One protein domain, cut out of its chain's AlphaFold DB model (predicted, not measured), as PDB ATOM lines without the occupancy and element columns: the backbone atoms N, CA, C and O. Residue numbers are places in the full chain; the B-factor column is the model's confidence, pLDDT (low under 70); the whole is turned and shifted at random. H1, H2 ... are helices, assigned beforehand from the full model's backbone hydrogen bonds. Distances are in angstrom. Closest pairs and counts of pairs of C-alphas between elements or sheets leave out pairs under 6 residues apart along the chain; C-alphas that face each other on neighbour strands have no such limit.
ATOM      1  N   GLU A   2     166.954 234.392 185.836       69.44
ATOM      2  CA  GLU A   2     166.804 235.052 184.521       69.44
ATOM      3  C   GLU A   2     166.982 236.580 184.546       69.44
ATOM      4  O   GLU A   2     167.955 237.060 183.974       69.44
ATOM      5  N   ARG A   3     166.186 237.316 185.340       75.75
ATOM      6  CA  ARG A   3     166.334 238.779 185.531       75.75
ATOM      7  C   ARG A   3     167.752 239.255 185.883       75.75
ATOM      8  O   ARG A   3     168.142 240.351 185.508       75.75
ATOM      9  N   TYR A   4     168.547 238.440 186.580       72.69
ATOM     10  CA  TYR A   4     169.946 238.769 186.879       72.69
ATOM     11  C   TYR A   4     170.843 238.606 185.641       72.69
ATOM     12  O   TYR A   4     171.715 239.435 185.404       72.69
ATOM     13  N   ILE A   5     170.597 237.587 184.812       71.25
ATOM     14  CA  ILE A   5     171.293 237.409 183.530       71.25
ATOM     15  C   ILE A   5     170.902 238.528 182.559       71.25
ATOM     16  O   ILE A   5     171.768 239.032 181.858       71.25
ATOM     17  N   GLU A   6     169.645 238.976 182.553       75.69
ATOM     18  CA  GLU A   6     169.203 240.138 181.765       75.69
ATOM     19  C   GLU A   6     169.922 241.427 182.198       75.69
ATOM     20  O   GLU A   6     170.462 242.139 181.349       75.69
ATOM     21  N   SER A   7     170.056 241.675 183.506       74.19
ATOM     22  CA  SER A   7     170.889 242.771 184.024       74.19
ATOM     23  C   SER A   7     172.367 242.629 183.637       74.19
ATOM     24  O   SER A   7     173.010 243.623 183.299       74.19
ATOM     25  N   MET A   8     172.920 241.408 183.628       76.38
ATOM     26  CA  MET A   8     174.279 241.159 183.126       76.38
ATOM     27  C   MET A   8     174.401 241.391 181.614       76.38
ATOM     28  O   MET A   8     175.439 241.876 181.173       76.38
ATOM     29  N   VAL A   9     173.376 241.059 180.818       76.62
ATOM     30  CA  VAL A   9     173.335 241.297 179.364       76.62
ATOM     31  C   VAL A   9     173.378 242.798 179.095       76.62
ATOM     32  O   VAL A   9     174.219 243.244 178.320       76.62
ATOM     33  N   HIS A  10     172.552 243.576 179.799       85.25
ATOM     34  CA  HIS A  10     172.570 245.035 179.732       85.25
ATOM     35  C   HIS A  10     173.938 245.605 180.149       85.25
ATOM     36  O   HIS A  10     174.542 246.374 179.411       85.25
ATOM     37  N   PHE A  11     174.502 245.161 181.278       82.62
ATOM     38  CA  PHE A  11     175.848 245.572 181.705       82.62
ATOM     39  C   PHE A  11     176.952 245.196 180.694       82.62
ATOM     40  O   PHE A  11     177.958 245.897 180.568       82.62
ATOM     41  N   ALA A  12     176.786 244.095 179.958       80.06
ATOM     42  CA  ALA A  12     177.715 243.688 178.911       80.06
ATOM     43  C   ALA A  12     177.605 244.561 177.650       80.06
ATOM     44  O   ALA A  12     178.644 244.839 177.048       80.06
ATOM     45  N   SER A  13     176.403 245.023 177.278       84.56
ATOM     46  CA  SER A  13     176.200 245.914 176.127       84.56
ATOM     47  C   SER A  13     176.559 247.376 176.415       84.56
ATOM     48  O   SER A  13     177.115 248.025 175.536       84.56
ATOM     49  N   ILE A  14     176.360 247.887 177.638       87.94
ATOM     50  CA  ILE A  14     176.723 249.278 178.000       87.94
ATOM     51  C   ILE A  14     178.169 249.450 178.496       87.94
ATOM     52  O   ILE A  14     178.527 250.502 179.020       87.94
ATOM     53  N   ARG A  15     179.034 248.429 178.388       88.56
ATOM     54  CA  ARG A  15     180.388 248.493 178.966       88.56
ATOM     55  C   ARG A  15     181.200 249.651 178.361       88.56
ATOM     56  O   ARG A  15     181.297 249.768 177.136       88.56
ATOM     57  N   HIS A  16     181.803 250.464 179.230       91.81
ATOM     58  CA  HIS A  16     182.564 251.664 178.866       91.81
ATOM     59  C   HIS A  16     183.814 251.343 178.013       91.81
ATOM     60  O   HIS A  16     184.534 250.389 178.344       91.81
ATOM     61  N   PRO A  17     184.138 252.132 176.962       91.69
ATOM     62  CA  PRO A  17     185.244 251.839 176.049       91.69
ATOM     63  C   PRO A  17     186.629 251.669 176.685       91.69
ATOM     64  O   PRO A  17     187.379 250.788 176.263       91.69
ATOM     65  N   ALA A  18     186.968 252.450 177.719       92.38
ATOM     66  CA  ALA A  18     188.263 252.311 178.396       92.38
ATOM     67  C   ALA A  18     188.417 250.928 179.055       92.38
ATOM     68  O   ALA A  18     189.374 250.217 178.765       92.38
ATOM     69  N   ALA A  19     187.408 250.485 179.814       90.00
ATOM     70  CA  ALA A  19     187.430 249.200 180.517       90.00
ATOM     71  C   ALA A  19     187.468 247.984 179.567       90.00
ATOM     72  O   ALA A  19     187.971 246.922 179.935       90.00
ATOM     73  N   ILE A  20     186.953 248.127 178.338       91.12
ATOM     74  CA  ILE A  20     187.108 247.127 177.267       91.12
ATOM     75  C   ILE A  20     188.575 247.031 176.827       91.12
ATOM     76  O   ILE A  20     189.101 245.928 176.660       91.12
ATOM     77  N   LEU A  21     189.241 248.175 176.649       92.06
ATOM     78  CA  LEU A  21     190.639 248.219 176.235       92.06
ATOM     79  C   LEU A  21     191.594 247.782 177.358       92.06
ATOM     80  O   LEU A  21     192.558 247.078 177.068       92.06
ATOM     81  N   ASP A  22     191.312 248.127 178.617       91.19
ATOM     82  CA  ASP A  22     192.094 247.705 179.788       91.19
ATOM     83  C   ASP A  22     192.090 246.173 179.961       91.19
ATOM     84  O   ASP A  22     193.150 245.557 180.091       91.19
ATOM     85  N   ASP A  23     190.914 245.538 179.885       87.56
ATOM     86  CA  ASP A  23     190.751 244.074 179.928       87.56
ATOM     87  C   ASP A  23     191.519 243.383 178.783       87.56
ATOM     88  O   ASP A  23     192.266 242.423 179.001       87.56
ATOM     89  N   LEU A  24     191.410 243.914 177.559       89.38
ATOM     90  CA  LEU A  24     192.164 243.420 176.405       89.38
ATOM     91  C   LEU A  24     193.680 243.593 176.582       89.38
ATOM     92  O   LEU A  24     194.446 242.676 176.279       89.38
ATOM     93  N   HIS A  25     194.132 244.752 177.064       89.31
ATOM     94  CA  HIS A  25     195.549 245.042 177.264       89.31
ATOM     95  C   HIS A  25     196.143 244.157 178.363       89.31
ATOM     96  O   HIS A  25     197.225 243.609 178.159       89.31
ATOM     97  N   GLY A  26     195.422 243.916 179.463       85.00
ATOM     98  CA  GLY A  26     195.827 242.971 180.507       85.00
ATOM     99  C   GLY A  26     196.022 241.546 179.977       85.00
ATOM    100  O   GLY A  26     197.041 240.910 180.262       85.00
ATOM    101  N   LYS A  27     195.101 241.064 179.131       85.19
ATOM    102  CA  LYS A  27     195.207 239.754 178.460       85.19
ATOM    103  C   LYS A  27     196.416 239.681 177.524       85.19
ATOM    104  O   LYS A  27     197.249 238.787 177.665       85.19
ATOM    105  N   VAL A  28     196.565 240.659 176.630       85.69
ATOM    106  CA  VAL A  28     197.682 240.758 175.671       85.69
ATOM    107  C   VAL A  28     199.041 240.879 176.379       85.69
ATOM    108  O   VAL A  28     200.021 240.251 175.967       85.69
ATOM    109  N   LEU A  29     199.107 241.637 177.478       84.94
ATOM    110  CA  LEU A  29     200.303 241.776 178.305       84.94
ATOM    111  C   LEU A  29     200.671 240.442 178.969       84.94
ATOM    112  O   LEU A  29     201.843 240.065 178.959       84.94
ATOM    113  N   ASN A  30     199.686 239.703 179.493       84.31
ATOM    114  CA  ASN A  30     199.890 238.376 180.077       84.31
ATOM    115  C   ASN A  30     200.350 237.343 179.028       84.31
ATOM    116  O   ASN A  30     201.297 236.596 179.279       84.31
ATOM    117  N   GLU A  31     199.770 237.338 177.823       83.69
ATOM    118  CA  GLU A  31     200.240 236.501 176.706       83.69
ATOM    119  C   GLU A  31     201.717 236.764 176.388       83.69
ATOM    120  O   GLU A  31     202.539 235.844 176.409       83.69
ATOM    121  N   ALA A  32     202.085 238.026 176.150       81.12
ATOM    122  CA  ALA A  32     203.460 238.407 175.843       81.12
ATOM    123  C   ALA A  32     204.417 238.113 177.022       81.12
ATOM    124  O   ALA A  32     205.548 237.650 176.826       81.12
ATOM    125  N   TYR A  33     203.955 238.297 178.261       81.50
ATOM    126  CA  TYR A  33     204.682 237.939 179.478       81.50
ATOM    127  C   TYR A  33     204.970 236.431 179.545       81.50
ATOM    128  O   TYR A  33     206.106 236.046 179.845       81.50
ATOM    129  N   GLN A  34     204.002 235.578 179.209       82.06
ATOM    130  CA  GLN A  34     204.158 234.120 179.209       82.06
ATOM    131  C   GLN A  34     205.022 233.626 178.039       82.06
ATOM    132  O   GLN A  34     205.905 232.790 178.250       82.06
ATOM    133  N   ILE A  35     204.872 234.200 176.840       78.75
ATOM    134  CA  ILE A  35     205.737 233.898 175.687       78.75
ATOM    135  C   ILE A  35     207.200 234.214 176.035       78.75
ATOM    136  O   ILE A  35     208.049 233.328 175.935       78.75
ATOM    137  N   SER A  36     207.489 235.408 176.575       76.44
ATOM    138  CA  SER A  36     208.856 235.786 176.987       76.44
ATOM    139  C   SER A  36     209.472 234.829 178.022       76.44
ATOM    140  O   SER A  36     210.683 234.594 178.013       76.44
ATOM    141  N   LYS A  37     208.644 234.229 178.890       74.94
ATOM    142  CA  LYS A  37     209.075 233.214 179.860       74.94
ATOM    143  C   LYS A  37     209.445 231.898 179.171       74.94
ATOM    144  O   LYS A  37     210.480 231.331 179.508       74.94
ATOM    145  N   SER A  38     208.659 231.441 178.191       63.47
ATOM    146  CA  SER A  38     208.943 230.193 177.458       63.47
ATOM    147  C   SER A  38     210.247 230.250 176.650       63.47
ATOM    148  O   SER A  38     211.086 229.364 176.794       63.47
ATOM    149  N   ASN A 156     158.430 203.694 191.924       55.97
ATOM    150  CA  ASN A 156     157.717 204.888 192.383       55.97
ATOM    151  C   ASN A 156     158.677 206.067 192.618       55.97
ATOM    152  O   ASN A 156     158.364 207.202 192.253       55.97
ATOM    153  N   LEU A 157     159.880 205.809 193.144       51.50
ATOM    154  CA  LEU A 157     160.936 206.820 193.241       51.50
ATOM    155  C   LEU A 157     161.421 207.273 191.854       51.50
ATOM    156  O   LEU A 157     161.532 208.472 191.628       51.50
ATOM    157  N   LEU A 158     161.639 206.358 190.904       53.56
ATOM    158  CA  LEU A 158     162.040 206.680 189.525       53.56
ATOM    159  C   LEU A 158     160.939 207.420 188.745       53.56
ATOM    160  O   LEU A 158     161.234 208.366 188.014       53.56
ATOM    161  N   SER A 159     159.676 207.045 188.947       52.59
ATOM    162  CA  SER A 159     158.489 207.707 188.389       52.59
ATOM    163  C   SER A 159     158.281 209.113 188.967       52.59
ATOM    164  O   SER A 159     157.743 209.982 188.294       52.59
ATOM    165  N   THR A 160     158.787 209.379 190.177       58.69
ATOM    166  CA  THR A 160     158.801 210.725 190.784       58.69
ATOM    167  C   THR A 160     160.035 211.531 190.357       58.69
ATOM    168  O   THR A 160     159.948 212.724 190.062       58.69
ATOM    169  N   ALA A 161     161.197 210.880 190.270       45.81
ATOM    170  CA  ALA A 161     162.462 211.501 189.892       45.81
ATOM    171  C   ALA A 161     162.523 211.876 188.405       45.81
ATOM    172  O   ALA A 161     163.158 212.870 188.062       45.81
ATOM    173  N   THR A 162     161.859 211.134 187.514       53.78
ATOM    174  CA  THR A 162     161.896 211.413 186.068       53.78
ATOM    175  C   THR A 162     161.196 212.737 185.711       53.78
ATOM    176  O   THR A 162     161.834 213.567 185.059       53.78
ATOM    177  N   PRO A 163     159.966 213.032 186.189       58.22
ATOM    178  CA  PRO A 163     159.365 214.360 186.068       58.22
ATOM    179  C   PRO A 163     160.179 215.453 186.767       58.22
ATOM    180  O   PRO A 163     160.310 216.543 186.219       58.22
ATOM    181  N   ALA A 164     160.773 215.167 187.934       52.03
ATOM    182  CA  ALA A 164     161.623 216.134 188.628       52.03
ATOM    183  C   ALA A 164     162.859 216.514 187.790       52.03
ATOM    184  O   ALA A 164     163.119 217.696 187.592       52.03
ATOM    185  N   ILE A 165     163.581 215.543 187.225       56.28
ATOM    186  CA  ILE A 165     164.717 215.796 186.324       56.28
ATOM    187  C   ILE A 165     164.246 216.558 185.074       56.28
ATOM    188  O   ILE A 165     164.865 217.554 184.699       56.28
ATOM    189  N   GLY A 166     163.118 216.158 184.475       56.53
ATOM    190  CA  GLY A 166     162.507 216.863 183.341       56.53
ATOM    191  C   GLY A 166     162.203 218.338 183.631       56.53
ATOM    192  O   GLY A 166     162.521 219.204 182.817       56.53
ATOM    193  N   ALA A 167     161.677 218.635 184.823       69.81
ATOM    194  CA  ALA A 167     161.373 219.993 185.270       69.81
ATOM    195  C   ALA A 167     162.619 220.877 185.477       69.81
ATOM    196  O   ALA A 167     162.500 222.097 185.410       69.81
ATOM    197  N   TRP A 168     163.808 220.295 185.687       63.16
ATOM    198  CA  TRP A 168     165.074 221.042 185.761       63.16
ATOM    199  C   TRP A 168     165.797 221.158 184.411       63.16
ATOM    200  O   TRP A 168     166.523 222.131 184.204       63.16
ATOM    201  N   LEU A 169     165.583 220.235 183.464       65.31
ATOM    202  CA  LEU A 169     166.211 220.293 182.136       65.31
ATOM    203  C   LEU A 169     165.811 221.548 181.342       65.31
ATOM    204  O   LEU A 169     166.681 222.208 180.776       65.31
ATOM    205  N   VAL A 170     164.525 221.921 181.342       75.31
ATOM    206  CA  VAL A 170     164.043 223.102 180.597       75.31
ATOM    207  C   VAL A 170     164.647 224.417 181.141       75.31
ATOM    208  O   VAL A 170     165.245 225.149 180.348       75.31
ATOM    209  N   PRO A 171     164.636 224.697 182.465       69.62
ATOM    210  CA  PRO A 171     165.388 225.810 183.050       69.62
ATOM    211  C   PRO A 171     166.897 225.782 182.769       69.62
ATOM    212  O   PRO A 171     167.502 226.845 182.647       69.62
ATOM    213  N   ILE A 172     167.522 224.603 182.649       69.56
ATOM    214  CA  ILE A 172     168.950 224.488 182.315       69.56
ATOM    215  C   ILE A 172     169.217 224.893 180.859       69.56
ATOM    216  O   ILE A 172     170.162 225.645 180.614       69.56
ATOM    217  N   ASP A 173     168.403 224.469 179.887       74.81
ATOM    218  CA  ASP A 173     168.574 224.901 178.491       74.81
ATOM    219  C   ASP A 173     168.201 226.385 178.279       74.81
ATOM    220  O   ASP A 173     168.841 227.056 177.462       74.81
ATOM    221  N   GLN A 174     167.264 226.928 179.069       77.38
ATOM    222  CA  GLN A 174     166.963 228.367 179.144       77.38
ATOM    223  C   GLN A 174     168.133 229.163 179.752       77.38
ATOM    224  O   GLN A 174     168.627 230.104 179.139       77.38
ATOM    225  N   LEU A 175     168.682 228.739 180.895       72.12
ATOM    226  CA  LEU A 175     169.905 229.312 181.481       72.12
ATOM    227  C   LEU A 175     171.059 229.312 180.467       72.12
ATOM    228  O   LEU A 175     171.725 230.324 180.251       72.12
ATOM    229  N   LYS A 176     171.268 228.182 179.794       72.19
ATOM    230  CA  LYS A 176     172.283 227.994 178.755       72.19
ATOM    231  C   LYS A 176     172.014 228.862 177.518       72.19
ATOM    232  O   LYS A 176     172.972 229.182 176.819       72.19
ATOM    233  N   SER A 177     170.770 229.242 177.200       79.00
ATOM    234  CA  SER A 177     170.462 230.176 176.101       79.00
ATOM    235  C   SER A 177     170.697 231.632 176.510       79.00
ATOM    236  O   SER A 177     171.381 232.354 175.784       79.00
ATOM    237  N   SER A 178     170.280 232.029 177.713       75.88
ATOM    238  CA  SER A 178     170.524 233.368 178.264       75.88
ATOM    239  C   SER A 178     172.015 233.634 178.514       75.88
ATOM    240  O   SER A 178     172.496 234.735 178.252       75.88
ATOM    241  N   LEU A 179     172.796 232.615 178.893       75.19
ATOM    242  CA  LEU A 179     174.264 232.696 178.930       75.19
ATOM    243  C   LEU A 179     174.882 232.848 177.529       75.19
ATOM    244  O   LEU A 179     175.815 233.635 177.370       75.19
ATOM    245  N   ARG A 180     174.347 232.179 176.491       78.44
ATOM    246  CA  ARG A 180     174.776 232.422 175.097       78.44
ATOM    247  C   ARG A 180     174.461 233.854 174.655       78.44
ATOM    248  O   ARG A 180     175.314 234.458 174.012       78.44
ATOM    249  N   LYS A 181     173.299 234.409 175.029       81.06
ATOM    250  CA  LYS A 181     172.940 235.820 174.780       81.06
ATOM    251  C   LYS A 181     173.940 236.766 175.456       81.06
ATOM    252  O   LYS A 181     174.539 237.589 174.778       81.06
ATOM    253  N   LEU A 182     174.220 236.571 176.747       79.31
ATOM    254  CA  LEU A 182     175.230 237.336 177.495       79.31
ATOM    255  C   LEU A 182     176.617 237.305 176.831       79.31
ATOM    256  O   LEU A 182     177.261 238.344 176.686       79.31
ATOM    257  N   THR A 183     177.079 236.126 176.402       79.69
ATOM    258  CA  THR A 183     178.358 235.997 175.686       79.69
ATOM    259  C   THR A 183     178.319 236.669 174.310       79.69
ATOM    260  O   THR A 183     179.306 237.296 173.923       79.69
ATOM    261  N   MET A 184     177.202 236.577 173.580       85.19
ATOM    262  CA  MET A 184     177.020 237.226 172.278       85.19
ATOM    263  C   MET A 184     177.107 238.748 172.405       85.19
ATOM    264  O   MET A 184     177.995 239.335 171.791       85.19
ATOM    265  N   GLU A 185     176.274 239.365 173.250       83.25
ATOM    266  CA  GLU A 185     176.227 240.825 173.423       83.25
ATOM    267  C   GLU A 185     177.551 241.387 173.949       83.25
ATOM    268  O   GLU A 185     178.077 242.359 173.411       83.25
ATOM    269  N   GLY A 186     178.165 240.724 174.938       83.56
ATOM    270  CA  GLY A 186     179.484 241.119 175.431       83.56
ATOM    271  C   GLY A 186     180.569 241.055 174.351       83.56
ATOM    272  O   GLY A 186     181.415 241.944 174.273       83.56
ATOM    273  N   THR A 187     180.533 240.046 173.472       86.94
ATOM    274  CA  THR A 187     181.480 239.959 172.345       86.94
ATOM    275  C   THR A 187     181.156 240.985 171.254       86.94
ATOM    276  O   THR A 187     182.079 241.521 170.640       86.94
ATOM    277  N   LEU A 188     179.874 241.285 171.018       90.56
ATOM    278  CA  LEU A 188     179.407 242.297 170.067       90.56
ATOM    279  C   LEU A 188     179.883 243.691 170.479       90.56
ATOM    280  O   LEU A 188     180.565 244.341 169.689       90.56
ATOM    281  N   ARG A 189     179.638 244.094 171.732       92.25
ATOM    282  CA  ARG A 189     180.100 245.371 172.298       92.25
ATOM    283  C   ARG A 189     181.619 245.513 172.220       92.25
ATOM    284  O   ARG A 189     182.103 246.541 171.756       92.25
ATOM    285  N   VAL A 190     182.376 244.475 172.595       90.94
ATOM    286  CA  VAL A 190     183.848 244.472 172.475       90.94
ATOM    287  C   VAL A 190     184.295 244.613 171.015       90.94
ATOM    288  O   VAL A 190     185.176 245.419 170.727       90.94
ATOM    289  N   CYS A 191     183.682 243.885 170.076       91.75
ATOM    290  CA  CYS A 191     184.036 243.970 168.656       91.75
ATOM    291  C   CYS A 191     183.673 245.324 168.024       91.75
ATOM    292  O   CYS A 191     184.449 245.834 167.217       91.75
ATOM    293  N   ALA A 192     182.519 245.899 168.377       92.69
ATOM    294  CA  ALA A 192     182.057 247.190 167.877       92.69
ATOM    295  C   ALA A 192     182.930 248.332 168.416       92.69
ATOM    296  O   ALA A 192     183.512 249.077 167.631       92.69
ATOM    297  N   VAL A 193     183.125 248.412 169.738       93.12
ATOM    298  CA  VAL A 193     184.009 249.417 170.353       93.12
ATOM    299  C   VAL A 193     185.429 249.298 169.817       93.12
ATOM    300  O   VAL A 193     185.984 250.300 169.370       93.12
ATOM    301  N   MET A 194     186.006 248.090 169.779       92.31
ATOM    302  CA  MET A 194     187.362 247.913 169.260       92.31
ATOM    303  C   MET A 194     187.462 248.301 167.778       92.31
ATOM    304  O   MET A 194     188.424 248.954 167.389       92.31
ATOM    305  N   GLY A 195     186.468 247.942 166.956       91.69
ATOM    306  CA  GLY A 195     186.404 248.333 165.547       91.69
ATOM    307  C   GLY A 195     186.341 249.850 165.355       91.69
ATOM    308  O   GLY A 195     187.105 250.387 164.558       91.69
ATOM    309  N   CYS A 196     185.498 250.538 166.130       91.81
ATOM    310  CA  CYS A 196     185.362 251.995 166.098       91.81
ATOM    311  C   CYS A 196     186.687 252.681 166.468       91.81
ATOM    312  O   CYS A 196     187.260 253.402 165.650       91.81
ATOM    313  N   ILE A 197     187.241 252.385 167.652       92.12
ATOM    314  CA  ILE A 197     188.469 253.046 168.126       92.12
ATOM    315  C   ILE A 197     189.691 252.688 167.277       92.12
ATOM    316  O   ILE A 197     190.564 253.531 167.090       92.12
ATOM    317  N   MET A 198     189.765 251.473 166.716       91.19
ATOM    318  CA  MET A 198     190.836 251.110 165.784       91.19
ATOM    319  C   MET A 198     190.721 251.839 164.443       91.19
ATOM    320  O   MET A 198     191.754 252.066 163.823       91.19
ATOM    321  N   THR A 199     189.530 252.214 163.980       90.69
ATOM    322  CA  THR A 199     189.385 252.983 162.734       90.69
ATOM    323  C   THR A 199     189.662 254.462 162.968       90.69
ATOM    324  O   THR A 199     190.541 255.015 162.312       90.69
ATOM    325  N   GLU A 200     189.044 255.084 163.975       87.62
ATOM    326  CA  GLU A 200     189.305 256.494 164.312       87.62
ATOM    327  C   GLU A 200     190.778 256.765 164.643       87.62
ATOM    328  O   GLU A 200     191.363 257.772 164.228       87.62
ATOM    329  N   ALA A 201     191.424 255.837 165.354       86.69
ATOM    330  CA  ALA A 201     192.832 255.973 165.674       86.69
ATOM    331  C   ALA A 201     193.753 255.841 164.448       86.69
ATOM    332  O   ALA A 201     194.899 256.264 164.556       86.69
ATOM    333  N   LEU A 202     193.320 255.302 163.294       82.88
ATOM    334  CA  LEU A 202     194.122 255.322 162.054       82.88
ATOM    335  C   LEU A 202     194.145 256.710 161.406       82.88
ATOM    336  O   LEU A 202     195.147 257.082 160.794       82.88
ATOM    337  N   GLU A 203     193.064 257.474 161.544       75.69
ATOM    338  CA  GLU A 203     192.907 258.786 160.912       75.69
ATOM    339  C   GLU A 203     193.692 259.869 161.665       75.69
ATOM    340  O   GLU A 203     194.384 260.688 161.050       75.69
ATOM    341  N   LYS A 204     193.692 259.814 163.006       74.38
ATOM    342  CA  LYS A 204     194.503 260.682 163.879       74.38
ATOM    343  C   LYS A 204     196.003 260.321 163.806       74.38
ATOM    344  O   LYS A 204     196.569 259.727 164.717       74.38
ATOM    345  N   LYS A 205     196.695 260.735 162.736       65.44
ATOM    346  CA  LYS A 205     198.137 260.458 162.494       65.44
ATOM    347  C   LYS A 205     199.100 260.908 163.612       65.44
ATOM    348  O   LYS A 205     200.216 260.404 163.703       65.44
ATOM    349  N   SER A 206     198.691 261.845 164.467       63.03
ATOM    350  CA  SER A 206     199.499 262.397 165.567       63.03
ATOM    351  C   SER A 206     199.777 261.396 166.697       63.03
ATOM    352  O   SER A 206     200.899 261.330 167.203       63.03
ATOM    353  N   ILE A 207     198.792 260.579 167.084       66.19
ATOM    354  CA  ILE A 207     198.898 259.643 168.223       66.19
ATOM    355  C   ILE A 207     199.739 258.393 167.922       66.19
ATOM    356  O   ILE A 207     200.120 257.664 168.845       66.19
ATOM    357  N   HIS A 208     200.052 258.137 166.649       66.94
ATOM    358  CA  HIS A 208     200.777 256.948 166.184       66.94
ATOM    359  C   HIS A 208     202.204 256.854 166.717       66.94
ATOM    360  O   HIS A 208     202.697 255.752 166.963       66.94
ATOM    361  N   ILE A 209     202.868 257.995 166.912       65.81
ATOM    362  CA  ILE A 209     204.269 258.055 167.335       65.81
ATOM    363  C   ILE A 209     204.382 257.532 168.780       65.81
ATOM    364  O   ILE A 209     203.789 258.117 169.691       65.81
ATOM    365  N   PRO A 210     205.140 256.446 169.046       64.44
ATOM    366  CA  PRO A 210     205.308 255.951 170.408       64.44
ATOM    367  C   PRO A 210     206.152 256.926 171.232       64.44
ATOM    368  O   PRO A 210     207.299 257.206 170.871       64.44
ATOM    369  N   ILE A 211     205.604 257.405 172.353       62.78
ATOM    370  CA  ILE A 211     206.302 258.296 173.288       62.78
ATOM    371  C   ILE A 211     207.566 257.587 173.796       62.78
ATOM    372  O   ILE A 211     207.498 256.584 174.507       62.78
ATOM    373  N   ARG A 212     208.745 258.099 173.422       57.16
ATOM    374  CA  ARG A 212     210.033 257.606 173.925       57.16
ATOM    375  C   ARG A 212     210.269 258.168 175.328       57.16
ATOM    376  O   ARG A 212     210.558 259.352 175.470       57.16
ATOM    377  N   SER A 213     210.217 257.314 176.351       57.00
ATOM    378  CA  SER A 213     210.758 257.672 177.669       57.00
ATOM    379  C   SER A 213     212.256 257.971 177.556       57.00
ATOM    380  O   SER A 213     212.999 257.207 176.932       57.00
ATOM    381  N   LYS A 214     212.710 259.056 178.197       52.84
ATOM    382  CA  LYS A 214     214.142 259.381 178.327       52.84
ATOM    383  C   LYS A 214     214.895 258.309 179.137       52.84
ATOM    384  O   LYS A 214     216.083 258.099 178.922       52.84
ATOM    385  N   TYR A 215     214.192 257.569 179.997       53.38
ATOM    386  CA  TYR A 215     214.739 256.528 180.871       53.38
ATOM    387  C   TYR A 215     214.622 255.126 180.250       53.38
ATOM    388  O   TYR A 215     214.091 254.197 180.851       53.38
ATOM    389  N   ASN A 216     215.133 254.940 179.029       55.84
ATOM    390  CA  ASN A 216     215.028 253.672 178.288       55.84
ATOM    391  C   ASN A 216     215.985 252.553 178.789       55.84
ATOM    392  O   ASN A 216     216.361 251.658 178.032       55.84
ATOM    393  N   ARG A 217     216.391 252.567 180.070       58.25
ATOM    394  CA  ARG A 217     217.241 251.530 180.700       58.25
ATOM    395  C   ARG A 217     216.397 250.357 181.227       58.25
ATOM    396  O   ARG A 217     216.584 249.868 182.335       58.25
ATOM    397  N   VAL A 218     215.444 249.920 180.410       71.88
ATOM    398  CA  VAL A 218     214.490 248.846 180.718       71.88
ATOM    399  C   VAL A 218     215.112 247.452 180.599       71.88
ATOM    400  O   VAL A 218     216.021 247.213 179.796       71.88
ATOM    401  N   THR A 219     214.589 246.508 181.389       78.94
ATOM    402  CA  THR A 219     215.005 245.096 181.368       78.94
ATOM    403  C   THR A 219     214.769 244.462 179.993       78.94
ATOM    404  O   THR A 219     213.880 244.882 179.249       78.94
ATOM    405  N   LYS A 220     215.511 243.388 179.660       75.25
ATOM    406  CA  LYS A 220     215.300 242.617 178.410       75.25
ATOM    407  C   LYS A 220     213.825 242.219 178.214       75.25
ATOM    408  O   LYS A 220     213.337 242.204 177.090       75.25
ATOM    409  N   ARG A 221     213.116 241.941 179.315       75.25
ATOM    410  CA  ARG A 221     211.701 241.555 179.316       75.25
ATOM    411  C   ARG A 221     210.759 242.730 179.058       75.25
ATOM    412  O   ARG A 221     209.856 242.588 178.246       75.25
ATOM    413  N   SER A 222     210.984 243.886 179.688       77.06
ATOM    414  CA  SER A 222     210.196 245.094 179.399       77.06
ATOM    415  C   SER A 222     210.386 245.547 177.949       77.06
ATOM    416  O   SER A 222     209.393 245.867 177.304       77.06
ATOM    417  N   ARG A 223     211.601 245.447 177.383       76.12
ATOM    418  CA  ARG A 223     211.821 245.682 175.943       76.12
ATOM    419  C   ARG A 223     210.955 244.782 175.062       76.12
ATOM    420  O   ARG A 223     210.187 245.309 174.269       76.12
ATOM    421  N   TYR A 224     210.962 243.466 175.290       77.50
ATOM    422  CA  TYR A 224     210.094 242.537 174.555       77.50
ATOM    423  C   TYR A 224     208.597 242.900 174.646       77.50
ATOM    424  O   TYR A 224     207.875 242.802 173.658       77.50
ATOM    425  N   LEU A 225     208.121 243.354 175.812       78.94
ATOM    426  CA  LEU A 225     206.730 243.796 175.983       78.94
ATOM    427  C   LEU A 225     206.436 245.119 175.253       78.94
ATOM    428  O   LEU A 225     205.345 245.272 174.714       78.94
ATOM    429  N   HIS A 226     207.394 246.050 175.198       76.62
ATOM    430  CA  HIS A 226     207.267 247.324 174.474       76.62
ATOM    431  C   HIS A 226     207.388 247.153 172.949       76.62
ATOM    432  O   HIS A 226     206.836 247.950 172.196       76.62
ATOM    433  N   GLU A 227     208.122 246.134 172.500       77.81
ATOM    434  CA  GLU A 227     208.354 245.785 171.091       77.81
ATOM    435  C   GLU A 227     207.262 244.852 170.531       77.81
ATOM    436  O   GLU A 227     207.143 244.693 169.317       77.81
ATOM    437  N   ASN A 228     206.426 244.252 171.389       82.94
ATOM    438  CA  ASN A 228     205.310 243.417 170.957       82.94
ATOM    439  C   ASN A 228     204.226 244.271 170.258       82.94
ATOM    440  O   ASN A 228     203.654 245.165 170.888       82.94
ATOM    441  N   PRO A 229     203.860 243.978 168.995       83.75
ATOM    442  CA  PRO A 229     202.963 244.828 168.211       83.75
ATOM    443  C   PRO A 229     201.533 244.890 168.765       83.75
ATOM    444  O   PRO A 229     200.838 245.878 168.540       83.75
ATOM    445  N   SER A 230     201.092 243.870 169.509       85.50
ATOM    446  CA  SER A 230     199.770 243.868 170.148       85.50
ATOM    447  C   SER A 230     199.750 244.803 171.358       85.50
ATOM    448  O   SER A 230     198.848 245.626 171.478       85.50
ATOM    449  N   CYS A 231     200.792 244.758 172.198       85.62
ATOM    450  CA  CYS A 231     200.982 245.728 173.278       85.62
ATOM    451  C   CYS A 231     201.118 247.153 172.718       85.62
ATOM    452  O   CYS A 231     200.516 248.086 173.246       85.62
ATOM    453  N   MET A 232     201.872 247.337 171.626       85.62
ATOM    454  CA  MET A 232     202.002 248.636 170.960       85.62
ATOM    455  C   MET A 232     200.656 249.184 170.478       85.62
ATOM    456  O   MET A 232     200.389 250.366 170.693       85.62
ATOM    457  N   LEU A 233     199.808 248.343 169.873       88.56
ATOM    458  CA  LEU A 233     198.464 248.728 169.445       88.56
ATOM    459  C   LEU A 233     197.610 249.179 170.638       88.56
ATOM    460  O   LEU A 233     197.101 250.296 170.606       88.56
ATOM    461  N   CYS A 234     197.530 248.393 171.718       89.88
ATOM    462  CA  CYS A 234     196.794 248.801 172.922       89.88
ATOM    463  C   CYS A 234     197.298 250.153 173.462       89.88
ATOM    464  O   CYS A 234     196.506 251.055 173.718       89.88
ATOM    465  N   ASN A 235     198.617 250.353 173.536       88.31
ATOM    466  CA  ASN A 235     199.212 251.617 173.986       88.31
ATOM    467  C   ASN A 235     198.950 252.811 173.045       88.31
ATOM    468  O   ASN A 235     198.955 253.950 173.512       88.31
ATOM    469  N   ILE A 236     198.739 252.601 171.739       88.75
ATOM    470  CA  ILE A 236     198.270 253.655 170.818       88.75
ATOM    471  C   ILE A 236     196.795 253.974 171.100       88.75
ATOM    472  O   ILE A 236     196.432 255.145 171.188       88.75
ATOM    473  N   LEU A 237     195.964 252.952 171.315       90.38
ATOM    474  CA  LEU A 237     194.529 253.108 171.558       90.38
ATOM    475  C   LEU A 237     194.210 253.742 172.926       90.38
ATOM    476  O   LEU A 237     193.277 254.532 173.013       90.38
ATOM    477  N   HIS A 238     195.020 253.521 173.969       90.44
ATOM    478  CA  HIS A 238     194.878 254.276 175.226       90.44
ATOM    479  C   HIS A 238     195.178 255.772 175.026       90.44
ATOM    480  O   HIS A 238     194.480 256.619 175.579       90.44
ATOM    481  N   ARG A 239     196.175 256.125 174.193       87.31
ATOM    482  CA  ARG A 239     196.449 257.535 173.840       87.31
ATOM    483  C   ARG A 239     195.351 258.145 172.971       87.31
ATOM    484  O   ARG A 239     195.099 259.337 173.100       87.31
ATOM    485  N   TYR A 240     194.708 257.342 172.122       89.44
ATOM    486  CA  TYR A 240     193.499 257.739 171.403       89.44
ATOM    487  C   TYR A 240     192.351 258.054 172.374       89.44
ATOM    488  O   TYR A 240     191.815 259.152 172.314       89.44
ATOM    489  N   LEU A 241     192.019 257.143 173.299       89.81
ATOM    490  CA  LEU A 241     190.910 257.318 174.250       89.81
ATOM    491  C   LEU A 241     191.110 258.505 175.206       89.81
ATOM    492  O   LEU A 241     190.150 259.174 175.566       89.81
ATOM    493  N   HIS A 242     192.353 258.833 175.567       88.00
ATOM    494  CA  HIS A 242     192.672 260.050 176.331       88.00
ATOM    495  C   HIS A 242     192.475 261.356 175.509       88.00
ATOM    496  O   HIS A 242     192.581 262.457 176.047       88.00
ATOM    497  N   GLN A 243     192.222 261.257 174.200       85.50
ATOM    498  CA  GLN A 243     192.040 262.370 173.252       85.50
ATOM    499  C   GLN A 243     190.784 262.162 172.377       85.50
ATOM    500  O   GLN A 243     190.763 262.538 171.196       85.50
ATOM    501  N   ALA A 244     189.770 261.486 172.921       86.56
ATOM    502  CA  ALA A 244     188.539 261.154 172.222       86.56
ATOM    503  C   ALA A 244     187.315 261.383 173.109       86.56
ATOM    504  O   ALA A 244     187.302 261.027 174.286       86.56
ATOM    505  N   ASP A 245     186.276 261.941 172.503       85.44
ATOM    506  CA  ASP A 245     185.003 262.215 173.149       85.44
ATOM    507  C   ASP A 245     184.183 260.921 173.207       85.44
ATOM    508  O   ASP A 245     183.645 260.455 172.200       85.44
ATOM    509  N   TYR A 246     184.128 260.305 174.394       88.06
ATOM    510  CA  TYR A 246     183.524 258.983 174.601       88.06
ATOM    511  C   TYR A 246     182.092 258.882 174.064       88.06
ATOM    512  O   TYR A 246     181.752 257.860 173.471       88.06
ATOM    513  N   SER A 247     181.298 259.953 174.167       87.88
ATOM    514  CA  SER A 247     179.922 260.015 173.663       87.88
ATOM    515  C   SER A 247     179.797 259.646 172.182       87.88
ATOM    516  O   SER A 247     178.846 258.968 171.810       87.88
ATOM    517  N   VAL A 248     180.765 260.028 171.339       86.25
ATOM    518  CA  VAL A 248     180.718 259.752 169.889       86.25
ATOM    519  C   VAL A 248     181.077 258.290 169.592       86.25
ATOM    520  O   VAL A 248     180.539 257.684 168.669       86.25
ATOM    521  N   ILE A 249     181.945 257.688 170.416       88.69
ATOM    522  CA  ILE A 249     182.245 256.248 170.370       88.69
ATOM    523  C   ILE A 249     181.021 255.453 170.843       88.69
ATOM    524  O   ILE A 249     180.710 254.406 170.276       88.69
ATOM    525  N   GLU A 250     180.326 255.926 171.878       89.31
ATOM    526  CA  GLU A 250     179.133 255.269 172.412       89.31
ATOM    527  C   GLU A 250     177.951 255.362 171.442       89.31
ATOM    528  O   GLU A 250     177.399 254.318 171.112       89.31
ATOM    529  N   GLU A 251     177.654 256.530 170.869       87.50
ATOM    530  CA  GLU A 251     176.667 256.696 169.788       87.50
ATOM    531  C   GLU A 251     176.943 255.724 168.621       87.50
ATOM    532  O   GLU A 251     176.107 254.883 168.278       87.50
ATOM    533  N   ALA A 252     178.168 255.742 168.082       87.31
ATOM    534  CA  ALA A 252     178.601 254.868 166.990       87.31
ATOM    535  C   ALA A 252     178.494 253.354 167.283       87.31
ATOM    536  O   ALA A 252     178.512 252.542 166.351       87.31
ATOM    537  N   THR A 253     178.407 252.960 168.560       88.50
ATOM    538  CA  THR A 253     178.420 251.558 169.013       88.50
ATOM    539  C   THR A 253     177.201 251.148 169.847       88.50
ATOM    540  O   THR A 253     177.183 250.032 170.373       88.50
ATOM    541  N   MET A 254     176.193 252.020 169.963       84.19
ATOM    542  CA  MET A 254     174.896 251.754 170.607       84.19
ATOM    543  C   MET A 254     173.703 251.985 169.670       84.19
ATOM    544  O   MET A 254     172.636 251.443 169.938       84.19
ATOM    545  N   ASN A 255     173.878 252.711 168.561       75.12
ATOM    546  CA  ASN A 255     172.872 252.814 167.502       75.12
ATOM    547  C   ASN A 255     172.604 251.446 166.834       75.12
ATOM    548  O   ASN A 255     173.540 250.688 166.574       75.12
ATOM    549  N   ASP A 256     171.353 251.174 166.437       72.12
ATOM    550  CA  ASP A 256     170.898 249.894 165.846       72.12
ATOM    551  C   ASP A 256     171.581 249.486 164.516       72.12
ATOM    552  O   ASP A 256     171.352 248.399 163.989       72.12
ATOM    553  N   GLY A 257     172.452 250.332 163.958       79.00
ATOM    554  CA  GLY A 257     173.203 250.075 162.723       79.00
ATOM    555  C   GLY A 257     174.450 249.184 162.866       79.00
ATOM    556  O   GLY A 257     175.198 249.053 161.894       79.00
ATOM    557  N   VAL A 258     174.726 248.610 164.043       87.81
ATOM    558  CA  VAL A 258     175.924 247.782 164.291       87.81
ATOM    559  C   VAL A 258     175.867 246.453 163.502       87.81
ATOM    560  O   VAL A 258     174.935 245.668 163.678       87.81
ATOM    561  N   PRO A 259     176.873 246.129 162.660       88.69
ATOM    562  CA  PRO A 259     176.901 244.891 161.885       88.69
ATOM    563  C   PRO A 259     176.898 243.620 162.737       88.69
ATOM    564  O   PRO A 259     177.549 243.540 163.779       88.69
ATOM    565  N   ALA A 260     176.274 242.561 162.212       90.50
ATOM    566  CA  ALA A 260     176.271 241.237 162.832       90.50
ATOM    567  C   ALA A 260     177.689 240.757 163.212       90.50
ATOM    568  O   ALA A 260     178.654 240.952 162.465       90.50
ATOM    569  N   LEU A 261     177.815 240.052 164.343       88.81
ATOM    570  CA  LEU A 261     179.109 239.719 164.959       88.81
ATOM    571  C   LEU A 261     180.112 239.031 164.011       88.81
ATOM    572  O   LEU A 261     181.316 239.264 164.103       88.81
ATOM    573  N   VAL A 262     179.644 238.200 163.075       88.06
ATOM    574  CA  VAL A 262     180.505 237.541 162.073       88.06
ATOM    575  C   VAL A 262     181.155 238.561 161.126       88.06
ATOM    576  O   VAL A 262     182.323 238.407 160.762       88.06
ATOM    577  N   THR A 263     180.428 239.613 160.754       90.38
ATOM    578  CA  THR A 263     180.904 240.719 159.913       90.38
ATOM    579  C   THR A 263     181.902 241.590 160.674       90.38
ATOM    580  O   THR A 263     182.994 241.836 160.157       90.38
ATOM    581  N   LEU A 264     181.606 241.949 161.932       90.19
ATOM    582  CA  LEU A 264     182.554 242.651 162.808       90.19
ATOM    583  C   LEU A 264     183.858 241.860 162.996       90.19
ATOM    584  O   LEU A 264     184.935 242.406 162.773       90.19
ATOM    585  N   LYS A 265     183.792 240.562 163.329       88.31
ATOM    586  CA  LYS A 265     184.990 239.719 163.522       88.31
ATOM    587  C   LYS A 265     185.855 239.638 162.257       88.31
ATOM    588  O   LYS A 265     187.076 239.741 162.352       88.31
ATOM    589  N   LYS A 266     185.249 239.502 161.069       87.69
ATOM    590  CA  LYS A 266     185.967 239.538 159.777       87.69
ATOM    591  C   LYS A 266     186.635 240.897 159.534       87.69
ATOM    592  O   LYS A 266     187.806 240.944 159.157       87.69
ATOM    593  N   GLY A 267     185.907 241.985 159.780       89.19
ATOM    594  CA  GLY A 267     186.400 243.353 159.650       89.19
ATOM    595  C   GLY A 267     187.575 243.658 160.576       89.19
ATOM    596  O   GLY A 267     188.618 244.132 160.129       89.19
ATOM    597  N   LEU A 268     187.456 243.282 161.847       90.81
ATOM    598  CA  LEU A 268     188.465 243.487 162.884       90.81
ATOM    599  C   LEU A 268     189.770 242.720 162.596       90.81
ATOM    600  O   LEU A 268     190.857 243.227 162.870       90.81
ATOM    601  N   VAL A 269     189.698 241.549 161.946       88.50
ATOM    602  CA  VAL A 269     190.881 240.832 161.423       88.50
ATOM    603  C   VAL A 269     191.568 241.604 160.287       88.50
ATOM    604  O   VAL A 269     192.798 241.657 160.248       88.50
ATOM    605  N   ALA A 270     190.815 242.217 159.370       88.62
ATOM    606  CA  ALA A 270     191.392 243.060 158.319       88.62
ATOM    607  C   ALA A 270     192.025 244.337 158.904       88.62
ATOM    608  O   ALA A 270     193.167 244.666 158.578       88.62
ATOM    609  N   LEU A 271     191.331 244.984 159.839       89.62
ATOM    610  CA  LEU A 271     191.773 246.196 160.527       89.62
ATOM    611  C   LEU A 271     193.040 245.944 161.364       89.62
ATOM    612  O   LEU A 271     194.003 246.703 161.277       89.62
ATOM    613  N   ALA A 272     193.119 244.822 162.087       88.19
ATOM    614  CA  ALA A 272     194.331 244.417 162.805       88.19
ATOM    615  C   ALA A 272     195.515 244.116 161.868       88.19
ATOM    616  O   ALA A 272     196.656 244.421 162.211       88.19
ATOM    617  N   ARG A 273     195.278 243.565 160.665       85.81
ATOM    618  CA  ARG A 273     196.333 243.396 159.644       85.81
ATOM    619  C   ARG A 273     196.822 244.743 159.100       85.81
ATOM    620  O   ARG A 273     198.020 244.890 158.859       85.81
ATOM    621  N   GLN A 274     195.927 245.716 158.922       86.06
ATOM    622  CA  GLN A 274     196.272 247.084 158.521       86.06
ATOM    623  C   GLN A 274     197.106 247.783 159.604       86.06
ATOM    624  O   GLN A 274     198.194 248.274 159.302       86.06
ATOM    625  N   TRP A 275     196.675 247.720 160.868       86.56
ATOM    626  CA  TRP A 275     197.454 248.192 162.016       86.56
ATOM    627  C   TRP A 275     198.806 247.499 162.151       86.56
ATOM    628  O   TRP A 275     199.805 248.176 162.363       86.56
ATOM    629  N   MET A 276     198.879 246.178 161.979       83.62
ATOM    630  CA  MET A 276     200.141 245.437 162.052       83.62
ATOM    631  C   MET A 276     201.130 245.911 160.978       83.62
ATOM    632  O   MET A 276     202.278 246.219 161.296       83.62
ATOM    633  N   LYS A 277     200.683 246.050 159.718       79.19
ATOM    634  CA  LYS A 277     201.503 246.641 158.646       79.19
ATOM    635  C   LYS A 277     201.963 248.053 159.014       79.19
ATOM    636  O   LYS A 277     203.141 248.362 158.880       79.19
ATOM    637  N   PHE A 278     201.052 248.891 159.504       79.00
ATOM    638  CA  PHE A 278     201.340 250.281 159.838       79.00
ATOM    639  C   PHE A 278     202.321 250.431 161.018       79.00
ATOM    640  O   PHE A 278     203.277 251.203 160.935       79.00
ATOM    641  N   ILE A 279     202.152 249.651 162.089       79.88
ATOM    642  CA  ILE A 279     203.050 249.623 163.254       79.88
ATOM    643  C   ILE A 279     204.448 249.147 162.841       79.88
ATOM    644  O   ILE A 279     205.433 249.786 163.210       79.88
ATOM    645  N   VAL A 280     204.551 248.084 162.034       76.19
ATOM    646  CA  VAL A 280     205.842 247.576 161.531       76.19
ATOM    647  C   VAL A 280     206.530 248.599 160.622       76.19
ATOM    648  O   VAL A 280     207.710 248.881 160.820       76.19
ATOM    649  N   VAL A 281     205.811 249.220 159.681       70.81
ATOM    650  CA  VAL A 281     206.376 250.253 158.789       70.81
ATOM    651  C   VAL A 281     206.843 251.481 159.579       70.81
ATOM    652  O   VAL A 281     207.965 251.946 159.381       70.81
ATOM    653  N   THR A 282     206.049 251.968 160.538       65.94
ATOM    654  CA  THR A 282     206.451 253.093 161.407       65.94
ATOM    655  C   THR A 282     207.566 252.736 162.397       65.94
ATOM    656  O   THR A 282     208.296 253.629 162.826       65.94
ATOM    657  N   GLN A 283     207.772 251.452 162.725       60.56
ATOM    658  CA  GLN A 283     208.988 251.012 163.423       60.56
ATOM    659  C   GLN A 283     210.194 250.988 162.479       60.56
ATOM    660  O   GLN A 283     211.275 251.392 162.899       60.56
ATOM    661  N   GLY A 284     210.021 250.600 161.211       46.12
ATOM    662  CA  GLY A 284     211.084 250.609 160.198       46.12
ATOM    663  C   GLY A 284     211.744 251.983 160.031       46.12
ATOM    664  O   GLY A 284     212.970 252.088 160.039       46.12
ATOM    665  N   PHE A 285     210.951 253.059 160.019       42.25
ATOM    666  CA  PHE A 285     211.472 254.433 159.968       42.25
ATOM    667  C   PHE A 285     212.312 254.849 161.194       42.25
ATOM    668  O   PHE A 285     213.056 255.823 161.113       42.25
ATOM    669  N   LYS A 286     212.293 254.113 162.321       51.28
ATOM    670  CA  LYS A 286     213.174 254.413 163.470       51.28
ATOM    671  C   LYS A 286     214.657 254.113 163.210       51.28
ATOM    672  O   LYS A 286     215.477 254.534 164.025       51.28
ATOM    673  N   ALA A 287     214.998 253.403 162.131       35.81
ATOM    674  CA  ALA A 287     216.378 253.054 161.785       35.81
ATOM    675  C   ALA A 287     217.151 254.180 161.067       35.81
ATOM    676  O   ALA A 287     218.378 254.194 161.110       35.81
TER     677      ALA A 287
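This is residues 2 to 38 and 156 to 287 of the 527 residues of an uncharacterized protein of Liparis tanakae (Tanaka's snailfish) (UniProt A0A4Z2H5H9). One very long helix, H3, makes the long axis of this model; its first residues, 156 to 170, stick out as a free arm, while H1, H2, H5, H6 and H7 touch it further along, between residues 175 and 202. H1 runs side by side with part of H3; H2 and H5 form a pair that runs opposite ways and meets H3 about perpendicular, H2 with its first residues, 17 to 21, and H5 with its last, 236 to 241; short H6 packs on residues 189 to 197 of H3, H7 packs at a slant on residues 187 to 202, and little H4 packs on H2, apart from H3. The printed part has 169 residues with seven named helices, H1 to H7 in chain order, and no named strand; the class is all helix. The whole is loose, with a radius of gyration of the C-alphas of 21.6 A, and elongated, spanning 81 by 42 by 25 A.

H1 is residues 2 to 13, beginning at C-alpha 2 (166.804, 235.052, 184.521). H2 is residues 17 to 38, 32.1 A long. After the cut, H3 is residues 156 to 203, 71.7 A from C-alpha 156 (157.717, 204.888, 192.383) to C-alpha 203. H4 is residues 220 to 227, H5 residues 229 to 241, 18.4 A long, and H6 residues 246 to 254. H7 is residues 261 to 287, 39.7 A long, ending at C-alpha 287 (216.378, 253.054, 161.785).

H1 touches H3 at a shallow tilt of 13 degrees, the same way; the closest C-alphas, of Ala 12 and Gly 186, are 4.7 A apart. H2 touches H3 with its residues 17 to 21 alone, about perpendicular at 86 degrees, closest at the C-alphas of Pro 17 and Val 193, 6.3 A. H2 and H5 touch at a shallow tilt of 21 degrees, opposite ways, closest at the C-alphas of His 25 and Cys 234, 5.9 A. H4 touches H2 at a steep tilt of 43 degrees, closest at the C-alphas of Ala 32 and Leu 225, 6.3 A. H6 touches H3 at a steep tilt of 49 degrees, closest at the C-alphas of Ala 192 and Thr 253, 5.8 A. H7 touches H3 at a steep tilt of 39 degrees, the same way, closest at the C-alphas of Leu 188 and Leu 261, 5.7 A. H2 and H7 are apart. In H1, H2, H4 and H6 every O i to N i+4 pair is within hydrogen-bond range; in H3 39 of 44 are, in H5 8 of 9 and in H7 21 of 23.

The two C-alphas farthest apart, of Asn 156 and Ala 287, are 81.8 A apart. Residues 39 to 155 are not printed, and C-alphas 38 and 156 are 59.1 A apart across the cut. The link from H3 to H4 is long, 16 residues, and its residues 212 to 217 stand free. The mean pLDDT of the printed part is 78.5; residues under 70 include 156 to 169, 205 to 217 and 282 to 287.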